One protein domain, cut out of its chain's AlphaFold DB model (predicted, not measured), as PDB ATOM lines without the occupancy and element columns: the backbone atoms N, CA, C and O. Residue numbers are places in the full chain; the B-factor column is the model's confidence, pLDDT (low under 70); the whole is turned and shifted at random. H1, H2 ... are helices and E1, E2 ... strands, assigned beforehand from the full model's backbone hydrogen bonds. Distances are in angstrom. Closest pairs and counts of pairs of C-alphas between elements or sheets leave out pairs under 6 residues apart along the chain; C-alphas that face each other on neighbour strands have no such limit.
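This is residues 49 to 199 of the 409 residues of an uncharacterized protein of Acidobacteria bacterium (UniProt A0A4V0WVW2). A two-stranded hairpin, E1 and E2, stands beside a small core of three helices, in which H6 is crossed by H1 on one side and by H4 on the other. Long stretches without a named element make much of the rest, the short helix H3 lies among them, and the last helix, H7, lies away from the core. The printed part has 151 residues, with seven named helices and two named strands in the order H1 H2 H3 H4 H5 H6 E1 E2 H7. The class is mixed, helices and strands, with under half of the residues in named elements, and the sheet E1 - E2 is antiparallel. The whole is compact, with a radius of gyration of the C-alphas of 15.4 A, and rounded, spanning 41 by 37 by 36 A.

E1, residues 170 to 176, and E2, residues 182 to 188, form a hairpin of antiparallel neighbours, their directions 148 degrees apart. N 173 and O 185 are 2.9 A apart and N 183 and O 175 are 2.8 A apart, both within hydrogen-bond range. H6, residues 139 to 150, comes nearest to E2 at the C-alphas of Ala 147 and Ala 186, 8.0 A apart. H1, residues 49 to 59, touches H6 about perpendicular, at 80 degrees; their closest C-alphas, Gly 53 and Leu 145, are 3.8 A apart. H4, residues 112 to 120, touches H6 at a steep tilt of 61 degrees, opposite ways, closest at the C-alphas of His 115 and Thr 146, 6.0 A. H1 and H4 are apart. H5, residues 122 to 125, and H4 touch only at the corner by their link, and only just, with 3 pairs of C-alphas within 8 A; the closest, His 118 and Leu 125, are 6.5 A apart. H2, residues 62 to 65, is close to H1 but not clearly touching, with the C-alphas of Tyr 57 and Tyr 63 7.5 A apart. H3, residues 83 to 86, is apart from H1 and H6. H7, residues 194 to 199, is apart from H6 and E1. In H1, H4, H6 and H7 every O i to N i+4 pair is within hydrogen-bond range; H2, H3 and H5 are too short for such a pair.

E1 is 18.4 A long and E2 18.5 A, with C-alpha 170 at (-8.414, -94.772, 1.508). H6 measures 16.4 A, H1 15.2 A and H4 12.4 A. H1 begins at C-alpha 49, (-21.976, -95.616, -4.823), and H7 ends at C-alpha 199, (-2.590, -93.221, 15.951).

The C-alphas of Gln 73 and Gly 180, the two farthest apart, are 46.0 A apart. The printed part has no cut. The links H2 to H3, H3 to H4, H5 to H6 and H6 to E1 are long. The mean pLDDT of the printed part is 74.3; 57 residues are under 70, among them residues 158 to 173 and 183 to 199, and H7 has a mean of 35.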
ATOM      1  N   GLN A  49     -21.376 -95.251  -6.106       78.88
ATOM      2  CA  GLN A  49     -21.976 -95.616  -4.823       78.88
ATOM      3  C   GLN A  49     -22.385 -94.394  -3.983       78.88
ATOM      4  O   GLN A  49     -23.495 -94.340  -3.456       78.88
ATOM      5  N   GLU A  50     -21.525 -93.380  -3.885       84.44
ATOM      6  CA  GLU A  50     -21.831 -92.156  -3.139       84.44
ATOM      7  C   GLU A  50     -22.951 -91.341  -3.798       84.44
ATOM      8  O   GLU A  50     -23.737 -90.714  -3.092       84.44
ATOM      9  N   LEU A  51     -23.075 -91.368  -5.131       87.31
ATOM     10  CA  LEU A  51     -24.202 -90.754  -5.845       87.31
ATOM     11  C   LEU A  51     -25.525 -91.482  -5.563       87.31
ATOM     12  O   LEU A  51     -26.549 -90.824  -5.353       87.31
ATOM     13  N   ARG A  52     -25.519 -92.820  -5.478       86.69
ATOM     14  CA  ARG A  52     -26.687 -93.584  -5.000       86.69
ATOM     15  C   ARG A  52     -27.030 -93.213  -3.556       86.69
ATOM     16  O   ARG A  52     -28.178 -92.884  -3.273       86.69
ATOM     17  N   GLY A  53     -26.039 -93.124  -2.670       88.38
ATOM     18  CA  GLY A  53     -26.236 -92.695  -1.282       88.38
ATOM     19  C   GLY A  53     -26.765 -91.269  -1.130       88.38
ATOM     20  O   GLY A  53     -27.655 -91.020  -0.318       88.38
ATOM     21  N   ARG A  54     -26.289 -90.338  -1.964       92.81
ATOM     22  CA  ARG A  54     -26.803 -88.963  -2.073       92.81
ATOM     23  C   ARG A  54     -28.257 -88.940  -2.544       92.81
ATOM     24  O   ARG A  54     -29.044 -88.107  -2.091       92.81
ATOM     25  N   THR A  55     -28.624 -89.870  -3.426       93.44
ATOM     26  CA  THR A  55     -30.001 -90.053  -3.900       93.44
ATOM     27  C   THR A  55     -30.895 -90.567  -2.771       93.44
ATOM     28  O   THR A  55     -31.951 -89.982  -2.551       93.44
ATOM     29  N   VAL A  56     -30.449 -91.561  -1.989       94.38
ATOM     30  CA  VAL A  56     -31.146 -92.017  -0.767       94.38
ATOM     31  C   VAL A  56     -31.307 -90.860   0.224       94.38
ATOM     32  O   VAL A  56     -32.428 -90.534   0.590       94.38
ATOM     33  N   TYR A  57     -30.231 -90.150   0.575       95.75
ATOM     34  CA  TYR A  57     -30.270 -88.991   1.485       95.75
ATOM     35  C   TYR A  57     -31.275 -87.904   1.051       95.75
ATOM     36  O   TYR A  57     -31.925 -87.270   1.884       95.75
ATOM     37  N   THR A  58     -31.417 -87.689  -0.262       94.25
ATOM     38  CA  THR A  58     -32.374 -86.723  -0.825       94.25
ATOM     39  C   THR A  58     -33.805 -87.270  -0.814       94.25
ATOM     40  O   THR A  58     -34.721 -86.552  -0.416       94.25
ATOM     41  N   ARG A  59     -33.998 -88.539  -1.204       95.19
ATOM     42  CA  ARG A  59     -35.290 -89.252  -1.214       95.19
ATOM     43  C   ARG A  59     -35.898 -89.338   0.185       95.19
ATOM     44  O   ARG A  59     -37.086 -89.091   0.342       95.19
ATOM     45  N   GLU A  60     -35.066 -89.618   1.182       95.12
ATOM     46  CA  GLU A  60     -35.446 -89.700   2.596       95.12
ATOM     47  C   GLU A  60     -35.590 -88.332   3.283       95.12
ATOM     48  O   GLU A  60     -35.872 -88.259   4.478       95.12
ATOM     49  N   GLY A  61     -35.387 -87.227   2.556       93.50
ATOM     50  CA  GLY A  61     -35.582 -85.880   3.092       93.50
ATOM     51  C   GLY A  61     -34.620 -85.508   4.225       93.50
ATOM     52  O   GLY A  61     -34.921 -84.613   5.012       93.50
ATOM     53  N   CYS A  62     -33.453 -86.154   4.335       94.56
ATOM     54  CA  CYS A  62     -32.534 -85.940   5.457       94.56
ATOM     55  C   CYS A  62     -32.091 -84.468   5.600       94.56
ATOM     56  O   CYS A  62     -31.866 -83.999   6.717       94.56
ATOM     57  N   TYR A  63     -32.038 -83.727   4.486       93.06
ATOM     58  CA  TYR A  63     -31.716 -82.295   4.428       93.06
ATOM     59  C   TYR A  63     -32.764 -81.369   5.078       93.06
ATOM     60  O   TYR A  63     -32.473 -80.193   5.302       93.06
ATOM     61  N   TYR A  64     -33.975 -81.862   5.375       92.12
ATOM     62  CA  TYR A  64     -34.971 -81.104   6.139       92.12
ATOM     63  C   TYR A  64     -34.578 -80.982   7.614       92.12
ATOM     64  O   TYR A  64     -34.819 -79.947   8.220       92.12
ATOM     65  N   CYS A  65     -33.941 -82.007   8.189       94.00
ATOM     66  CA  CYS A  65     -33.514 -81.989   9.592       94.00
ATOM     67  C   CYS A  65     -32.028 -81.666   9.770       94.00
ATOM     68  O   CYS A  65     -31.637 -81.170  10.826       94.00
ATOM     69  N   HIS A  66     -31.195 -81.979   8.778       94.19
ATOM     70  CA  HIS A  66     -29.746 -81.840   8.849       94.19
ATOM     71  C   HIS A  66     -29.238 -80.819   7.839       94.19
ATOM     72  O   HIS A  66     -29.415 -80.984   6.634       94.19
ATOM     73  N   SER A  67     -28.509 -79.814   8.317       92.94
ATOM     74  CA  SER A  67     -27.719 -78.977   7.422       92.94
ATOM     75  C   SER A  67     -26.458 -79.695   6.946       92.94
ATOM     76  O   SER A  67     -25.924 -80.599   7.595       92.94
ATOM     77  N   MET A  68     -25.951 -79.224   5.817       92.31
ATOM     78  CA  MET A  68     -24.707 -79.655   5.191       92.31
ATOM     79  C   MET A  68     -23.778 -78.450   5.014       92.31
ATOM     80  O   MET A  68     -23.088 -78.347   4.002       92.31
ATOM     81  N   VAL A  69     -23.750 -77.526   5.981       90.12
ATOM     82  CA  VAL A  69     -22.940 -76.299   5.968       90.12
ATOM     83  C   VAL A  69     -22.455 -75.918   7.376       90.12
ATOM     84  O   VAL A  69     -23.207 -75.390   8.194       90.12
ATOM     85  N   SER A  70     -21.162 -76.118   7.649       86.94
ATOM     86  CA  SER A  70     -20.491 -75.670   8.877       86.94
ATOM     87  C   SER A  70     -20.178 -74.173   8.779       86.94
ATOM     88  O   SER A  70     -19.289 -73.754   8.032       86.94
ATOM     89  N   ARG A  71     -20.943 -73.350   9.507       81.44
ATOM     90  CA  ARG A  71     -20.897 -71.878   9.463       81.44
ATOM     91  C   ARG A  71     -19.766 -71.340  10.349       81.44
ATOM     92  O   ARG A  71     -19.418 -71.994  11.334       81.44
ATOM     93  N   PRO A  72     -19.226 -70.133  10.088       78.56
ATOM     94  CA  PRO A  72     -18.159 -69.543  10.905       78.56
ATOM     95  C   PRO A  72     -18.460 -69.476  12.411       78.56
ATOM     96  O   PRO A  72     -17.546 -69.626  13.214       78.56
ATOM     97  N   GLN A  73     -19.729 -69.289  12.786       77.31
ATOM     98  CA  GLN A  73     -20.204 -69.199  14.172       77.31
ATOM     99  C   GLN A  73     -20.399 -70.567  14.851       77.31
ATOM    100  O   GLN A  73     -20.547 -70.632  16.069       77.31
ATOM    101  N   ASP A  74     -20.430 -71.663  14.089       68.62
ATOM    102  CA  ASP A  74     -20.569 -73.005  14.652       68.62
ATOM    103  C   ASP A  74     -19.222 -73.459  15.228       68.62
ATOM    104  O   ASP A  74     -18.199 -73.355  14.558       68.62
ATOM    105  N   TRP A  75     -19.187 -74.017  16.437       54.22
ATOM    106  CA  TRP A  75     -17.922 -74.376  17.097       54.22
ATOM    107  C   TRP A  75     -17.610 -75.887  17.098       54.22
ATOM    108  O   TRP A  75     -16.438 -76.248  17.103       54.22
ATOM    109  N   ASP A  76     -18.617 -76.764  16.973       57.75
ATOM    110  CA  ASP A  76     -18.487 -78.241  17.072       57.75
ATOM    111  C   ASP A  76     -18.621 -78.994  15.718       57.75
ATOM    112  O   ASP A  76     -18.837 -80.206  15.635       57.75
ATOM    113  N   HIS A  77     -18.536 -78.280  14.593       61.16
ATOM    114  CA  HIS A  77     -18.778 -78.842  13.248       61.16
ATOM    115  C   HIS A  77     -17.515 -78.869  12.376       61.16
ATOM    116  O   HIS A  77     -17.577 -78.659  11.167       61.16
ATOM    117  N   GLY A  78     -16.350 -79.084  12.995       66.62
ATOM    118  CA  GLY A  78     -15.066 -79.213  12.301       66.62
ATOM    119  C   GLY A  78     -14.683 -77.985  11.463       66.62
ATOM    120  O   GLY A  78     -14.949 -76.835  11.843       66.62
ATOM    121  N   THR A  79     -14.035 -78.239  10.321       71.12
ATOM    122  CA  THR A  79     -13.642 -77.201   9.358       71.12
ATOM    123  C   THR A  79     -14.856 -76.477   8.787       71.12
ATOM    124  O   THR A  79     -15.905 -77.078   8.568       71.12
ATOM    125  N   LYS A  80     -14.703 -75.178   8.513       80.38
ATOM    126  CA  LYS A  80     -15.787 -74.356   7.964       80.38
ATOM    127  C   LYS A  80     -15.992 -74.637   6.491       80.38
ATOM    128  O   LYS A  80     -15.018 -74.702   5.739       80.38
ATOM    129  N   SER A  81     -17.258 -74.782   6.117       85.31
ATOM    130  CA  SER A  81     -17.672 -75.013   4.742       85.31
ATOM    131  C   SER A  81     -17.254 -73.845   3.859       85.31
ATOM    132  O   SER A  81     -17.479 -72.679   4.187       85.31
ATOM    133  N   LYS A  82     -16.669 -74.168   2.711       84.75
ATOM    134  CA  LYS A  82     -16.301 -73.218   1.659       84.75
ATOM    135  C   LYS A  82     -17.133 -73.507   0.416       84.75
ATOM    136  O   LYS A  82     -17.516 -74.648   0.179       84.75
ATOM    137  N   ALA A  83     -17.335 -72.507  -0.443       84.06
ATOM    138  CA  ALA A  83     -18.008 -72.708  -1.732       84.06
ATOM    139  C   ALA A  83     -17.335 -73.798  -2.599       84.06
ATOM    140  O   ALA A  83     -18.010 -74.490  -3.353       84.06
ATOM    141  N   SER A  84     -16.019 -73.997  -2.441       82.75
ATOM    142  CA  SER A  84     -15.251 -75.075  -3.080       82.75
ATOM    143  C   SER A  84     -15.735 -76.484  -2.729       82.75
ATOM    144  O   SER A  84     -15.548 -77.409  -3.509       82.75
ATOM    145  N   ASP A  85     -16.344 -76.672  -1.561       82.88
ATOM    146  CA  ASP A  85     -16.628 -78.004  -1.006       82.88
ATOM    147  C   ASP A  85     -17.845 -78.651  -1.691       82.88
ATOM    148  O   ASP A  85     -18.039 -79.863  -1.622       82.88
ATOM    149  N   TYR A  86     -18.605 -77.825  -2.413       87.56
ATOM    150  CA  TYR A  86     -19.778 -78.159  -3.215       87.56
ATOM    151  C   TYR A  86     -19.486 -78.024  -4.722       87.56
ATOM    152  O   TYR A  86     -20.408 -77.912  -5.518       87.56
ATOM    153  N   TYR A  87     -18.210 -78.010  -5.139       88.00
ATOM    154  CA  TYR A  87     -17.819 -77.796  -6.545       88.00
ATOM    155  C   TYR A  87     -18.458 -78.804  -7.523       88.00
ATOM    156  O   TYR A  87     -18.792 -78.443  -8.646       88.00
ATOM    157  N   TYR A  88     -18.651 -80.054  -7.086       86.38
ATOM    158  CA  TYR A  88     -19.300 -81.124  -7.859       86.38
ATOM    159  C   TYR A  88     -20.807 -81.269  -7.584       86.38
ATOM    160  O   TYR A  88     -21.452 -82.169  -8.117       86.38
ATOM    161  N   ASP A  89     -21.380 -80.426  -6.727       87.31
ATOM    162  CA  ASP A  89     -22.774 -80.508  -6.308       87.31
ATOM    163  C   ASP A  89     -23.615 -79.525  -7.140       87.31
ATOM    164  O   ASP A  89     -23.825 -78.383  -6.736       87.31
ATOM    165  N   GLU A  90     -24.119 -79.967  -8.301       78.56
ATOM    166  CA  GLU A  90     -24.933 -79.114  -9.190       78.56
ATOM    167  C   GLU A  90     -26.148 -78.502  -8.475       78.56
ATOM    168  O   GLU A  90     -26.457 -77.324  -8.665       78.56
ATOM    169  N   TRP A  91     -26.815 -79.295  -7.629       82.50
ATOM    170  CA  TRP A  91     -27.868 -78.852  -6.711       82.50
ATOM    171  C   TRP A  91     -27.388 -79.074  -5.277       82.50
ATOM    172  O   TRP A  91     -27.276 -80.216  -4.822       82.50
ATOM    173  N   HIS A  92     -27.080 -78.000  -4.556       85.81
ATOM    174  CA  HIS A  92     -26.468 -78.077  -3.230       85.81
ATOM    175  C   HIS A  92     -27.470 -78.486  -2.130       85.81
ATOM    176  O   HIS A  92     -28.532 -77.884  -1.966       85.81
ATOM    177  N   LEU A  93     -27.112 -79.475  -1.308       90.75
ATOM    178  CA  LEU A  93     -27.964 -79.998  -0.226       90.75
ATOM    179  C   LEU A  93     -27.726 -79.284   1.118       90.75
ATOM    180  O   LEU A  93     -27.740 -79.922   2.161       90.75
ATOM    181  N   LEU A  94     -27.477 -77.967   1.111       88.88
ATOM    182  CA  LEU A  94     -27.020 -77.203   2.292       88.88
ATOM    183  C   LEU A  94     -27.943 -77.310   3.523       88.88
ATOM    184  O   LEU A  94     -27.463 -77.140   4.644       88.88
ATOM    185  N   GLY A  95     -29.230 -77.606   3.315       83.62
ATOM    186  CA  GLY A  95     -30.268 -77.626   4.346       83.62
ATOM    187  C   GLY A  95     -30.655 -76.220   4.821       83.62
ATOM    188  O   GLY A  95     -29.862 -75.280   4.761       83.62
ATOM    189  N   SER A  96     -31.896 -76.066   5.281       79.88
ATOM    190  CA  SER A  96     -32.425 -74.800   5.820       79.88
ATOM    191  C   SER A  96     -32.693 -74.840   7.327       79.88
ATOM    192  O   SER A  96     -32.895 -73.793   7.937       79.88
ATOM    193  N   GLU A  97     -32.682 -76.027   7.934       86.12
ATOM    194  CA  GLU A  97     -33.002 -76.264   9.342       86.12
ATOM    195  C   GLU A  97     -31.970 -77.211   9.991       86.12
ATOM    196  O   GLU A  97     -31.205 -77.901   9.313       86.12
ATOM    197  N   ARG A  98     -31.915 -77.192  11.331       84.94
ATOM    198  CA  ARG A  98     -31.100 -78.076  12.177       84.94
ATOM    199  C   ARG A  98     -31.895 -78.628  13.362       84.94
ATOM    200  O   ARG A  98     -31.611 -78.308  14.516       84.94
ATOM    201  N   SER A  99     -32.891 -79.463  13.090       87.81
ATOM    202  CA  SER A  99     -33.486 -80.339  14.113       87.81
ATOM    203  C   SER A  99     -32.528 -81.497  14.471       87.81
ATOM    204  O   SER A  99     -32.537 -82.000  15.596       87.81
ATOM    205  N   GLY A 100     -31.637 -81.873  13.546       87.31
ATOM    206  CA  GLY A 100     -30.443 -82.693  13.757       87.31
ATOM    207  C   GLY A 100     -29.129 -81.896  13.619       87.31
ATOM    208  O   GLY A 100     -29.137 -80.742  13.190       87.31
ATOM    209  N   PRO A 101     -27.975 -82.487  13.993       86.69
ATOM    210  CA  PRO A 101     -26.660 -81.855  13.842       86.69
ATOM    211  C   PRO A 101     -26.257 -81.666  12.371       86.69
ATOM    212  O   PRO A 101     -26.701 -82.419  11.503       86.69
ATOM    213  N   ASP A 102     -25.359 -80.713  12.113       90.12
ATOM    214  CA  ASP A 102     -24.743 -80.532  10.795       90.12
ATOM    215  C   ASP A 102     -23.906 -81.755  10.380       90.12
ATOM    216  O   ASP A 102     -23.172 -82.328  11.191       90.12
ATOM    217  N   LEU A 103     -24.004 -82.136   9.105       92.06
ATOM    218  CA  LEU A 103     -23.340 -83.314   8.539       92.06
ATOM    219  C   LEU A 103     -22.201 -82.974   7.562       92.06
ATOM    220  O   LEU A 103     -21.552 -83.885   7.051       92.06
ATOM    221  N   SER A 104     -21.883 -81.693   7.328       86.38
ATOM    222  CA  SER A 104     -20.869 -81.287   6.333       86.38
ATOM    223  C   SER A 104     -19.468 -81.846   6.593       86.38
ATOM    224  O   SER A 104     -18.681 -81.972   5.657       86.38
ATOM    225  N   GLN A 105     -19.165 -82.194   7.848       80.12
ATOM    226  CA  GLN A 105     -17.895 -82.774   8.297       80.12
ATOM    227  C   GLN A 105     -18.084 -84.126   9.016       80.12
ATOM    228  O   GLN A 105     -17.333 -84.446   9.938       80.12
ATOM    229  N   ILE A 106     -19.117 -84.902   8.656       78.44
ATOM    230  CA  ILE A 106     -19.405 -86.193   9.311       78.44
ATOM    231  C   ILE A 106     -18.472 -87.330   8.851       78.44
ATOM    232  O   ILE A 106     -18.266 -88.280   9.606       78.44
ATOM    233  N   GLY A 107     -17.871 -87.231   7.660       74.75
ATOM    234  CA  GLY A 107     -17.030 -88.291   7.105       74.75
ATOM    235  C   GLY A 107     -15.793 -88.576   7.955       74.75
ATOM    236  O   GLY A 107     -15.093 -87.667   8.417       74.75
ATOM    237  N   GLY A 108     -15.546 -89.859   8.220       65.06
ATOM    238  CA  GLY A 108     -14.492 -90.339   9.113       65.06
ATOM    239  C   GLY A 108     -14.677 -89.981  10.595       65.06
ATOM    240  O   GLY A 108     -13.780 -90.262  11.390       65.06
ATOM    241  N   LYS A 109     -15.799 -89.355  10.999       63.09
ATOM    242  CA  LYS A 109     -16.107 -89.043  12.411       63.09
ATOM    243  C   LYS A 109     -16.679 -90.253  13.160       63.09
ATOM    244  O   LYS A 109     -16.521 -90.353  14.376       63.09
ATOM    245  N   PHE A 110     -17.307 -91.174  12.432       61.59
ATOM    246  CA  PHE A 110     -17.908 -92.407  12.934       61.59
ATOM    247  C   PHE A 110     -17.580 -93.584  11.993       61.59
ATOM    248  O   PHE A 110     -17.339 -93.349  10.810       61.59
ATOM    249  N   PRO A 111     -17.554 -94.838  12.480       60.75
ATOM    250  CA  PRO A 111     -17.415 -96.019  11.624       60.75
ATOM    251  C   PRO A 111     -18.730 -96.353  10.895       60.75
ATOM    252  O   PRO A 111     -19.806 -95.894  11.288       60.75
ATOM    253  N   ASP A 112     -18.659 -97.184   9.857       67.19
ATOM    254  CA  ASP A 112     -19.813 -97.534   9.014       67.19
ATOM    255  C   ASP A 112     -20.930 -98.221   9.811       67.19
ATOM    256  O   ASP A 112     -22.108 -97.901   9.652       67.19
ATOM    257  N   GLU A 113     -20.577 -99.086  10.764       61.75
ATOM    258  CA  GLU A 113     -21.533 -99.776  11.631       61.75
ATOM    259  C   GLU A 113     -22.298 -98.800  12.536       61.75
ATOM    260  O   GLU A 113     -23.473 -99.026  12.834       61.75
ATOM    261  N   TYR A 114     -21.672 -97.684  12.939       71.25
ATOM    262  CA  TYR A 114     -22.373 -96.619  13.656       71.25
ATOM    263  C   TYR A 114     -23.401 -95.953  12.747       71.25
ATOM    264  O   TYR A 114     -24.532 -95.754  13.179       71.25
ATOM    265  N   HIS A 115     -23.049 -95.629  11.498       77.75
ATOM    266  CA  HIS A 115     -24.000 -95.038  10.557       77.75
ATOM    267  C   HIS A 115     -25.180 -95.981  10.304       77.75
ATOM    268  O   HIS A 115     -26.326 -95.549  10.429       77.75
ATOM    269  N   ILE A 116     -24.924 -97.263  10.045       75.81
ATOM    270  CA  ILE A 116     -25.961 -98.279   9.832       75.81
ATOM    271  C   ILE A 116     -26.875 -98.392  11.064       75.81
ATOM    272  O   ILE A 116     -28.096 -98.280  10.940       75.81
ATOM    273  N   GLN A 117     -26.315 -98.561  12.267       70.31
ATOM    274  CA  GLN A 117     -27.112 -98.702  13.491       70.31
ATOM    275  C   GLN A 117     -27.855 -97.408  13.858       70.31
ATOM    276  O   GLN A 117     -29.000 -97.472  14.306       70.31
ATOM    277  N   HIS A 118     -27.246 -96.239  13.645       80.88
ATOM    278  CA  HIS A 118     -27.874 -94.946  13.905       80.88
ATOM    279  C   HIS A 118     -29.064 -94.699  12.979       80.88
ATOM    280  O   HIS A 118     -30.095 -94.252  13.458       80.88
ATOM    281  N   HIS A 119     -28.968 -95.019  11.685       91.31
ATOM    282  CA  HIS A 119     -30.104 -94.876  10.769       91.31
ATOM    283  C   HIS A 119     -31.209 -95.897  11.067       91.31
ATOM    284  O   HIS A 119     -32.381 -95.524  11.078       91.31
ATOM    285  N   LYS A 120     -30.865 -97.155  11.382       82.69
ATOM    286  CA  LYS A 120     -31.860 -98.161  11.795       82.69
ATOM    287  C   LYS A 120     -32.595 -97.735  13.065       82.69
ATOM    288  O   LYS A 120     -33.820 -97.668  13.066       82.69
ATOM    289  N   GLN A 121     -31.869 -97.425  14.139       80.31
ATOM    290  CA  GLN A 121     -32.448 -97.163  15.460       80.31
ATOM    291  C   GLN A 121     -31.722 -96.003  16.175       80.31
ATOM    292  O   GLN A 121     -30.984 -96.234  17.136       80.31
ATOM    293  N   PRO A 122     -31.973 -94.728  15.803       78.50
ATOM    294  CA  PRO A 122     -31.236 -93.581  16.355       78.50
ATOM    295  C   PRO A 122     -31.306 -93.497  17.884       78.50
ATOM    296  O   PRO A 122     -30.351 -93.104  18.556       78.50
ATOM    297  N   ARG A 123     -32.447 -93.918  18.449       80.62
ATOM    298  CA  ARG A 123     -32.720 -93.913  19.889       80.62
ATOM    299  C   ARG A 123     -31.914 -94.962  20.672       80.62
ATOM    300  O   ARG A 123     -31.774 -94.794  21.880       80.62
ATOM    301  N   SER A 124     -31.349 -95.990  20.022       63.84
ATOM    302  CA  SER A 124     -30.477 -96.975  20.685       63.84
ATOM    303  C   SER A 124     -29.079 -96.418  20.974       63.84
ATOM    304  O   SER A 124     -28.407 -96.901  21.882       63.84
ATOM    305  N   LEU A 125     -28.636 -95.413  20.209       62.50
ATOM    306  CA  LEU A 125     -27.333 -94.755  20.370       62.50
ATOM    307  C   LEU A 125     -27.458 -93.392  21.060       62.50
ATOM    308  O   LEU A 125     -26.615 -93.039  21.882       62.50
ATOM    309  N   LYS A 126     -28.529 -92.643  20.771       65.75
ATOM    310  CA  LYS A 126     -28.861 -91.370  21.419       65.75
ATOM    311  C   LYS A 126     -30.289 -91.426  21.991       65.75
ATOM    312  O   LYS A 126     -31.244 -91.116  21.271       65.75
ATOM    313  N   PRO A 127     -30.462 -91.785  23.277       69.31
ATOM    314  CA  PRO A 127     -31.753 -91.692  23.957       69.31
ATOM    315  C   PRO A 127     -32.363 -90.292  23.796       69.31
ATOM    316  O   PRO A 127     -31.659 -89.289  23.900       69.31
ATOM    317  N   GLY A 128     -33.659 -90.222  23.485       73.94
ATOM    318  CA  GLY A 128     -34.342 -88.955  23.189       73.94
ATOM    319  C   GLY A 128     -34.051 -88.351  21.804       73.94
ATOM    320  O   GLY A 128     -34.433 -87.213  21.553       73.94
ATOM    321  N   SER A 129     -33.389 -89.070  20.887       82.62
ATOM    322  CA  SER A 129     -33.281 -88.628  19.489       82.62
ATOM    323  C   SER A 129     -34.659 -88.552  18.820       82.62
ATOM    324  O   SER A 129     -35.394 -89.538  18.816       82.62
ATOM    325  N   ILE A 130     -34.968 -87.406  18.207       88.69
ATOM    326  CA  ILE A 130     -36.181 -87.187  17.398       88.69
ATOM    327  C   ILE A 130     -36.049 -87.714  15.957       88.69
ATOM    328  O   ILE A 130     -37.014 -87.678  15.201       88.69
ATOM    329  N   MET A 131     -34.867 -88.201  15.564       94.12
ATOM    330  CA  MET A 131     -34.636 -88.729  14.218       94.12
ATOM    331  C   MET A 131     -35.523 -89.968  13.953       94.12
ATOM    332  O   MET A 131     -35.567 -90.862  14.814       94.12
ATOM    333  N   PRO A 132     -36.192 -90.064  12.784       94.88
ATOM    334  CA  PRO A 132     -36.943 -91.252  12.363       94.88
ATOM    335  C   PRO A 132     -36.079 -92.518  12.275       94.88
ATOM    336  O   PRO A 132     -34.857 -92.444  12.181       94.88
ATOM    337  N   ASN A 133     -36.705 -93.698  12.321       92.19
ATOM    338  CA  ASN A 133     -36.027 -94.962  12.014       92.19
ATOM    339  C   ASN A 133     -36.098 -95.263  10.513       92.19
ATOM    340  O   ASN A 133     -37.174 -95.231   9.925       92.19
ATOM    341  N   TYR A 134     -34.962 -95.642   9.937       93.31
ATOM    342  CA  TYR A 134     -34.792 -96.007   8.529       93.31
ATOM    343  C   TYR A 134     -34.509 -97.508   8.358       93.31
ATOM    344  O   TYR A 134     -33.843 -97.940   7.423       93.31
ATOM    345  N   GLU A 135     -35.012 -98.332   9.282       91.25
ATOM    346  CA  GLU A 135     -34.845 -99.795   9.271       91.25
ATOM    347  C   GLU A 135     -35.508-100.480   8.059       91.25
ATOM    348  O   GLU A 135     -35.124-101.589   7.703       91.25
ATOM    349  N   TYR A 136     -36.442 -99.799   7.387       93.44
ATOM    350  CA  TYR A 136     -37.083-100.256   6.148       93.44
ATOM    351  C   TYR A 136     -36.220-100.075   4.888       93.44
ATOM    352  O   TYR A 136     -36.593-100.583   3.830       93.44
ATOM    353  N   LEU A 137     -35.107 -99.334   4.959       89.38
ATOM    354  CA  LEU A 137     -34.203 -99.189   3.820       89.38
ATOM    355  C   LEU A 137     -33.595-100.544   3.446       89.38
ATOM    356  O   LEU A 137     -33.257-101.357   4.308       89.38
ATOM    357  N   SER A 138     -33.396-100.757   2.145       92.56
ATOM    358  CA  SER A 138     -32.671-101.927   1.657       92.56
ATOM    359  C   SER A 138     -31.235-101.940   2.209       92.56
ATOM    360  O   SER A 138     -30.656-100.890   2.505       92.56
ATOM    361  N   ASN A 139     -30.618-103.122   2.318       82.25
ATOM    362  CA  ASN A 139     -29.207-103.207   2.718       82.25
ATOM    363  C   ASN A 139     -28.292-102.425   1.755       82.25
ATOM    364  O   ASN A 139     -27.298-101.855   2.201       82.25
ATOM    365  N   GLN A 140     -28.642-102.350   0.464       81.69
ATOM    366  CA  GLN A 140     -27.912-101.548  -0.520       81.69
ATOM    367  C   GLN A 140     -28.061-100.052  -0.227       81.69
ATOM    368  O   GLN A 140     -27.058 -99.366  -0.077       81.69
ATOM    369  N   ASP A 141     -29.291 -99.562  -0.060       87.12
ATOM    370  CA  ASP A 141     -29.590 -98.155   0.232       87.12
ATOM    371  C   ASP A 141     -28.901 -97.695   1.521       87.12
ATOM    372  O   ASP A 141     -28.348 -96.601   1.571       87.12
ATOM    373  N   MET A 142     -28.894 -98.544   2.552       86.62
ATOM    374  CA  MET A 142     -28.223 -98.285   3.827       86.62
ATOM    375  C   MET A 142     -26.692 -98.215   3.678       86.62
ATOM    376  O   MET A 142     -26.045 -97.366   4.296       86.62
ATOM    377  N   THR A 143     -26.108 -99.092   2.855       80.06
ATOM    378  CA  THR A 143     -24.660 -99.118   2.585       80.06
ATOM    379  C   THR A 143     -24.248 -97.919   1.732       80.06
ATOM    380  O   THR A 143     -23.274 -97.242   2.049       80.06
ATOM    381  N   ASP A 144     -25.028 -97.591   0.706       81.88
ATOM    382  CA  ASP A 144     -24.774 -96.460  -0.183       81.88
ATOM    383  C   ASP A 144     -24.948 -95.131   0.563       81.88
ATOM    384  O   ASP A 144     -24.087 -94.257   0.466       81.88
ATOM    385  N   LEU A 145     -25.996 -94.990   1.387       91.50
ATOM    386  CA  LEU A 145     -26.174 -93.848   2.291       91.50
ATOM    387  C   LEU A 145     -24.984 -93.699   3.246       91.50
ATOM    388  O   LEU A 145     -24.499 -92.587   3.449       91.50
ATOM    389  N   THR A 146     -24.475 -94.807   3.791       83.88
ATOM    390  CA  THR A 146     -23.283 -94.805   4.651       83.88
ATOM    391  C   THR A 146     -22.038 -94.357   3.881       83.88
ATOM    392  O   THR A 146     -21.339 -93.459   4.348       83.88
ATOM    393  N   ALA A 147     -21.811 -94.863   2.664       79.38
ATOM    394  CA  ALA A 147     -20.730 -94.405   1.792       79.38
ATOM    395  C   ALA A 147     -20.838 -92.898   1.489       79.38
ATOM    396  O   ALA A 147     -19.847 -92.172   1.587       79.38
ATOM    397  N   TYR A 148     -22.047 -92.394   1.210       90.38
ATOM    398  CA  TYR A 148     -22.281 -90.960   1.039       90.38
ATOM    399  C   TYR A 148     -21.963 -90.163   2.310       90.38
ATOM    400  O   TYR A 148     -21.270 -89.156   2.201       90.38
ATOM    401  N   MET A 149     -22.373 -90.614   3.503       89.69
ATOM    402  CA  MET A 149     -22.000 -89.971   4.775       89.69
ATOM    403  C   MET A 149     -20.480 -89.937   4.980       89.69
ATOM    404  O   MET A 149     -19.935 -88.882   5.307       89.69
ATOM    405  N   GLN A 150     -19.778 -91.044   4.713       78.94
ATOM    406  CA  GLN A 150     -18.313 -91.087   4.797       78.94
ATOM    407  C   GLN A 150     -17.624 -90.165   3.783       78.94
ATOM    408  O   GLN A 150     -16.539 -89.650   4.045       78.94
ATOM    409  N   SER A 151     -18.268 -89.893   2.645       83.44
ATOM    410  CA  SER A 151     -17.758 -88.986   1.611       83.44
ATOM    411  C   SER A 151     -17.723 -87.504   2.029       83.44
ATOM    412  O   SER A 151     -17.113 -86.683   1.336       83.44
ATOM    413  N   LEU A 152     -18.356 -87.119   3.141       87.00
ATOM    414  CA  LEU A 152     -18.531 -85.712   3.514       87.00
ATOM    415  C   LEU A 152     -17.324 -85.134   4.266       87.00
ATOM    416  O   LEU A 152     -16.777 -85.738   5.187       87.00
ATOM    417  N   GLY A 153     -16.947 -83.907   3.910       81.31
ATOM    418  CA  GLY A 153     -15.978 -83.112   4.660       81.31
ATOM    419  C   GLY A 153     -14.502 -83.456   4.446       81.31
ATOM    420  O   GLY A 153     -14.116 -84.073   3.450       81.31
ATOM    421  N   SER A 154     -13.663 -83.005   5.386       66.06
ATOM    422  CA  SER A 154     -12.194 -83.038   5.287       66.06
ATOM    423  C   SER A 154     -11.598 -84.441   5.141       66.06
ATOM    424  O   SER A 154     -10.572 -84.598   4.487       66.06
ATOM    425  N   ASN A 155     -12.226 -85.449   5.754       61.47
ATOM    426  CA  ASN A 155     -11.731 -86.830   5.753       61.47
ATOM    427  C   ASN A 155     -12.386 -87.696   4.663       61.47
ATOM    428  O   ASN A 155     -11.891 -88.785   4.396       61.47
ATOM    429  N   GLY A 156     -13.471 -87.207   4.050       71.81
ATOM    430  CA  GLY A 156     -14.175 -87.846   2.942       71.81
ATOM    431  C   GLY A 156     -13.579 -87.460   1.586       71.81
ATOM    432  O   GLY A 156     -12.379 -87.589   1.356       71.81
ATOM    433  N   ARG A 157     -14.387 -86.946   0.651       71.50
ATOM    434  CA  ARG A 157     -13.932 -86.566  -0.706       71.50
ATOM    435  C   ARG A 157     -12.787 -85.556  -0.731       71.50
ATOM    436  O   ARG A 157     -12.088 -85.494  -1.738       71.50
ATOM    437  N   ARG A 158     -12.597 -84.780   0.345       59.41
ATOM    438  CA  ARG A 158     -11.491 -83.823   0.493       59.41
ATOM    439  C   ARG A 158     -10.176 -84.462   0.989       59.41
ATOM    440  O   ARG A 158      -9.199 -83.773   1.277       59.41
ATOM    441  N   ALA A 159     -10.140 -85.789   1.098       59.59
ATOM    442  CA  ALA A 159      -8.967 -86.547   1.511       59.59
ATOM    443  C   ALA A 159      -7.932 -86.767   0.396       59.59
ATOM    444  O   ALA A 159      -6.998 -87.531   0.630       59.59
ATOM    445  N   LEU A 160      -8.041 -86.155  -0.792       54.66
ATOM    446  CA  LEU A 160      -6.950 -86.266  -1.765       54.66
ATOM    447  C   LEU A 160      -5.719 -85.480  -1.302       54.66
ATOM    448  O   LEU A 160      -5.805 -84.410  -0.687       54.66
ATOM    449  N   ASP A 161      -4.547 -86.021  -1.605       55.44
ATOM    450  CA  ASP A 161      -3.293 -85.293  -1.534       55.44
ATOM    451  C   ASP A 161      -3.146 -84.336  -2.738       55.44
ATOM    452  O   ASP A 161      -3.225 -84.794  -3.881       55.44
ATOM    453  N   PRO A 162      -2.926 -83.020  -2.526       48.25
ATOM    454  CA  PRO A 162      -2.806 -82.048  -3.618       48.25
ATOM    455  C   PRO A 162      -1.587 -82.236  -4.534       48.25
ATOM    456  O   PRO A 162      -1.529 -81.586  -5.580       48.25
ATOM    457  N   LEU A 163      -0.597 -83.032  -4.112       46.12
ATOM    458  CA  LEU A 163       0.651 -83.298  -4.829       46.12
ATOM    459  C   LEU A 163       0.605 -84.650  -5.549       46.12
ATOM    460  O   LEU A 163       1.071 -84.738  -6.682       46.12
ATOM    461  N   THR A 164       0.049 -85.691  -4.918       56.00
ATOM    462  CA  THR A 164       0.044 -87.060  -5.482       56.00
ATOM    463  C   THR A 164      -1.288 -87.487  -6.099       56.00
ATOM    464  O   THR A 164      -1.327 -88.473  -6.834       56.00
ATOM    465  N   GLY A 165      -2.391 -86.791  -5.801       57.66
ATOM    466  CA  GLY A 165      -3.735 -87.157  -6.260       57.66
ATOM    467  C   GLY A 165      -4.291 -88.449  -5.644       57.66
ATOM    468  O   GLY A 165      -5.351 -88.912  -6.063       57.66
ATOM    469  N   GLN A 166      -3.606 -89.041  -4.660       58.56
ATOM    470  CA  GLN A 166      -4.056 -90.243  -3.953       58.56
ATOM    471  C   GLN A 166      -4.904 -89.895  -2.722       58.56
ATOM    472  O   GLN A 166      -4.768 -88.821  -2.138       58.56
ATOM    473  N   LEU A 167      -5.775 -90.817  -2.301       60.06
ATOM    474  CA  LEU A 167      -6.530 -90.692  -1.053       60.06
ATOM    475  C   LEU A 167      -5.594 -90.884   0.150       60.06
ATOM    476  O   LEU A 167      -5.045 -91.963   0.349       60.06
ATOM    477  N   LYS A 168      -5.490 -89.866   1.010       55.31
ATOM    478  CA  LYS A 168      -4.735 -89.892   2.279       55.31
ATOM    479  C   LYS A 168      -5.197 -90.990   3.243       55.31
ATOM    480  O   LYS A 168      -4.439 -91.414   4.104       55.31
ATOM    481  N   TRP A 169      -6.456 -91.409   3.116       51.84
ATOM    482  CA  TRP A 169      -7.181 -92.206   4.109       51.84
ATOM    483  C   TRP A 169      -7.927 -93.407   3.503       51.84
ATOM    484  O   TRP A 169      -8.758 -94.018   4.169       51.84
ATOM    485  N   GLY A 170      -7.661 -93.753   2.241       61.28
ATOM    486  CA  GLY A 170      -8.414 -94.772   1.508       61.28
ATOM    487  C   GLY A 170      -7.760 -95.200   0.199       61.28
ATOM    488  O   GLY A 170      -6.637 -94.812  -0.113       61.28
ATOM    489  N   GLU A 171      -8.484 -95.994  -0.573       64.44
ATOM    490  CA  GLU A 171      -8.157 -96.404  -1.936       64.44
ATOM    491  C   GLU A 171      -9.434 -96.552  -2.775       64.44
ATOM    492  O   GLU A 171     -10.537 -96.661  -2.243       64.44
ATOM    493  N   LEU A 172      -9.290 -96.496  -4.100       67.12
ATOM    494  CA  LEU A 172     -10.389 -96.734  -5.034       67.12
ATOM    495  C   LEU A 172     -10.282 -98.163  -5.565       67.12
ATOM    496  O   LEU A 172      -9.415 -98.444  -6.397       67.12
ATOM    497  N   VAL A 173     -11.161 -99.046  -5.101       68.50
ATOM    498  CA  VAL A 173     -11.238-100.440  -5.562       68.50
ATOM    499  C   VAL A 173     -12.246-100.569  -6.699       68.50
ATOM    500  O   VAL A 173     -13.174 -99.767  -6.813       68.50
ATOM    501  N   ASP A 174     -12.077-101.592  -7.530       73.06
ATOM    502  CA  ASP A 174     -13.090-102.008  -8.496       73.06
ATOM    503  C   ASP A 174     -14.095-102.940  -7.809       73.06
ATOM    504  O   ASP A 174     -13.727-104.004  -7.310       73.06
ATOM    505  N   ALA A 175     -15.362-102.535  -7.776       59.94
ATOM    506  CA  ALA A 175     -16.473-103.315  -7.243       59.94
ATOM    507  C   ALA A 175     -17.502-103.596  -8.344       59.94
ATOM    508  O   ALA A 175     -17.603-102.856  -9.320       59.94
ATOM    509  N   LYS A 176     -18.283-104.670  -8.198       61.00
ATOM    510  CA  LYS A 176     -19.350-105.002  -9.149       61.00
ATOM    511  C   LYS A 176     -20.649-104.311  -8.733       61.00
ATOM    512  O   LYS A 176     -21.194-104.626  -7.677       61.00
ATOM    513  N   GLY A 177     -21.129-103.386  -9.559       52.75
ATOM    514  CA  GLY A 177     -22.364-102.639  -9.341       52.75
ATOM    515  C   GLY A 177     -23.633-103.493  -9.511       52.75
ATOM    516  O   GLY A 177     -23.561-104.632  -9.988       52.75
ATOM    517  N   PRO A 178     -24.823-102.957  -9.168       46.28
ATOM    518  CA  PRO A 178     -26.083-103.717  -9.144       46.28
ATOM    519  C   PRO A 178     -26.512-104.293 -10.505       46.28
ATOM    520  O   PRO A 178     -27.166-105.328 -10.575       46.28
ATOM    521  N   THR A 179     -26.125-103.622 -11.589       63.88
ATOM    522  CA  THR A 179     -26.344-103.994 -13.000       63.88
ATOM    523  C   THR A 179     -25.311-105.001 -13.524       63.88
ATOM    524  O   THR A 179     -25.443-105.512 -14.634       63.88
ATOM    525  N   GLY A 180     -24.275-105.295 -12.735       65.31
ATOM    526  CA  GLY A 180     -23.156-106.158 -13.093       65.31
ATOM    527  C   GLY A 180     -21.951-105.450 -13.720       65.31
ATOM    528  O   GLY A 180     -20.958-106.126 -13.992       65.31
ATOM    529  N   GLU A 181     -22.015-104.131 -13.917       68.06
ATOM    530  CA  GLU A 181     -20.888-103.298 -14.358       68.06
ATOM    531  C   GLU A 181     -19.787-103.179 -13.288       68.06
ATOM    532  O   GLU A 181     -20.021-103.458 -12.113       68.06
ATOM    533  N   ILE A 182     -18.573-102.781 -13.682       70.81
ATOM    534  CA  ILE A 182     -17.471-102.527 -12.745       70.81
ATOM    535  C   ILE A 182     -17.426-101.032 -12.419       70.81
ATOM    536  O   ILE A 182     -17.238-100.206 -13.311       70.81
ATOM    537  N   GLU A 183     -17.581-100.688 -11.142       64.06
ATOM    538  CA  GLU A 183     -17.567 -99.318 -10.630       64.06
ATOM    539  C   GLU A 183     -16.415 -99.081  -9.640       64.06
ATOM    540  O   GLU A 183     -16.061 -99.949  -8.842       64.06
ATOM    541  N   LYS A 184     -15.842 -97.870  -9.660       65.19
ATOM    542  CA  LYS A 184     -14.849 -97.445  -8.664       65.19
ATOM    543  C   LYS A 184     -15.544 -97.076  -7.356       65.19
ATOM    544  O   LYS A 184     -16.276 -96.088  -7.306       65.19
ATOM    545  N   VAL A 185     -15.256 -97.821  -6.293       58.03
ATOM    546  CA  VAL A 185     -15.752 -97.583  -4.930       58.03
ATOM    547  C   VAL A 185     -14.611 -97.097  -4.040       58.03
ATOM    548  O   VAL A 185     -13.493 -97.601  -4.113       58.03
ATOM    549  N   ALA A 186     -14.892 -96.107  -3.192       60.59
ATOM    550  CA  ALA A 186     -13.940 -95.623  -2.202       60.59
ATOM    551  C   ALA A 186     -13.980 -96.520  -0.963       60.59
ATOM    552  O   ALA A 186     -14.939 -96.481  -0.197       60.59
ATOM    553  N   VAL A 187     -12.920 -97.301  -0.768       56.47
ATOM    554  CA  VAL A 187     -12.695 -98.081   0.448       56.47
ATOM    555  C   VAL A 187     -11.735 -97.296   1.326       56.47
ATOM    556  O   VAL A 187     -10.578 -97.063   0.975       56.47
ATOM    557  N   TRP A 188     -12.215 -96.848   2.479       53.44
ATOM    558  CA  TRP A 188     -11.374 -96.186   3.473       53.44
ATOM    559  C   TRP A 188     -10.428 -97.220   4.092       53.44
ATOM    560  O   TRP A 188     -10.833 -98.356   4.344       53.44
ATOM    561  N   LYS A 189      -9.159 -96.852   4.319       48.06
ATOM    562  CA  LYS A 189      -8.041 -97.770   4.632       48.06
ATOM    563  C   LYS A 189      -8.067 -98.325   6.063       48.06
ATOM    564  O   LYS A 189      -7.043 -98.487   6.713       48.06
ATOM    565  N   GLY A 190      -9.256 -98.635   6.561       41.84
ATOM    566  CA  GLY A 190      -9.419 -99.376   7.794       41.84
ATOM    567  C   GLY A 190     -10.863 -99.483   8.258       41.84
ATOM    568  O   GLY A 190     -11.196 -99.014   9.348       41.84
ATOM    569  N   GLY A 191     -11.675-100.239   7.516       41.56
ATOM    570  CA  GLY A 191     -12.672-101.072   8.195       41.56
ATOM    571  C   GLY A 191     -11.992-101.786   9.375       41.56
ATOM    572  O   GLY A 191     -10.888-102.314   9.224       41.56
ATOM    573  N   ALA A 192     -12.582-101.680  10.566       36.94
ATOM    574  CA  ALA A 192     -12.005-102.010  11.880       36.94
ATOM    575  C   ALA A 192     -10.715-101.257  12.320       36.94
ATOM    576  O   ALA A 192     -10.625-100.875  13.488       36.94
ATOM    577  N   ASN A 193      -9.736-101.007  11.440       35.00
ATOM    578  CA  ASN A 193      -8.373-100.593  11.830       35.00
ATOM    579  C   ASN A 193      -7.981 -99.126  11.538       35.00
ATOM    580  O   ASN A 193      -6.897 -98.708  11.938       35.00
ATOM    581  N   PHE A 194      -8.848 -98.305  10.931       38.12
ATOM    582  CA  PHE A 194      -8.521 -96.931  10.486       38.12
ATOM    583  C   PHE A 194      -8.004 -96.023  11.614       38.12
ATOM    584  O   PHE A 194      -7.195 -95.118  11.408       38.12
ATOM    585  N   VAL A 195      -8.454 -96.288  12.841       35.62
ATOM    586  CA  VAL A 195      -8.051 -95.537  14.031       35.62
ATOM    587  C   VAL A 195      -6.583 -95.800  14.410       35.62
ATOM    588  O   VAL A 195      -5.938 -94.886  14.916       35.62
ATOM    589  N   ALA A 196      -6.041 -96.991  14.128       34.50
ATOM    590  CA  ALA A 196      -4.688 -97.397  14.525       34.50
ATOM    591  C   ALA A 196      -3.585 -96.780  13.643       34.50
ATOM    592  O   ALA A 196      -2.599 -96.261  14.162       34.50
ATOM    593  N   ASP A 197      -3.762 -96.738  12.317       34.59
ATOM    594  CA  ASP A 197      -2.793 -96.062  11.434       34.59
ATOM    595  C   ASP A 197      -2.793 -94.536  11.637       34.59
ATOM    596  O   ASP A 197      -1.744 -93.892  11.563       34.59
ATOM    597  N   ARG A 198      -3.950 -93.955  11.998       36.84
ATOM    598  CA  ARG A 198      -4.050 -92.552  12.440       36.84
ATOM    599  C   ARG A 198      -3.324 -92.315  13.769       36.84
ATOM    600  O   ARG A 198      -2.810 -91.222  13.983       36.84
ATOM    601  N   GLU A 199      -3.298 -93.302  14.666       33.28
ATOM    602  CA  GLU A 199      -2.590 -93.221  15.951       33.28
ATOM    603  C   GLU A 199      -1.064 -93.233  15.773       33.28
ATOM    604  O   GLU A 199      -0.411 -92.436  16.438       33.28
TER     605      GLU A 199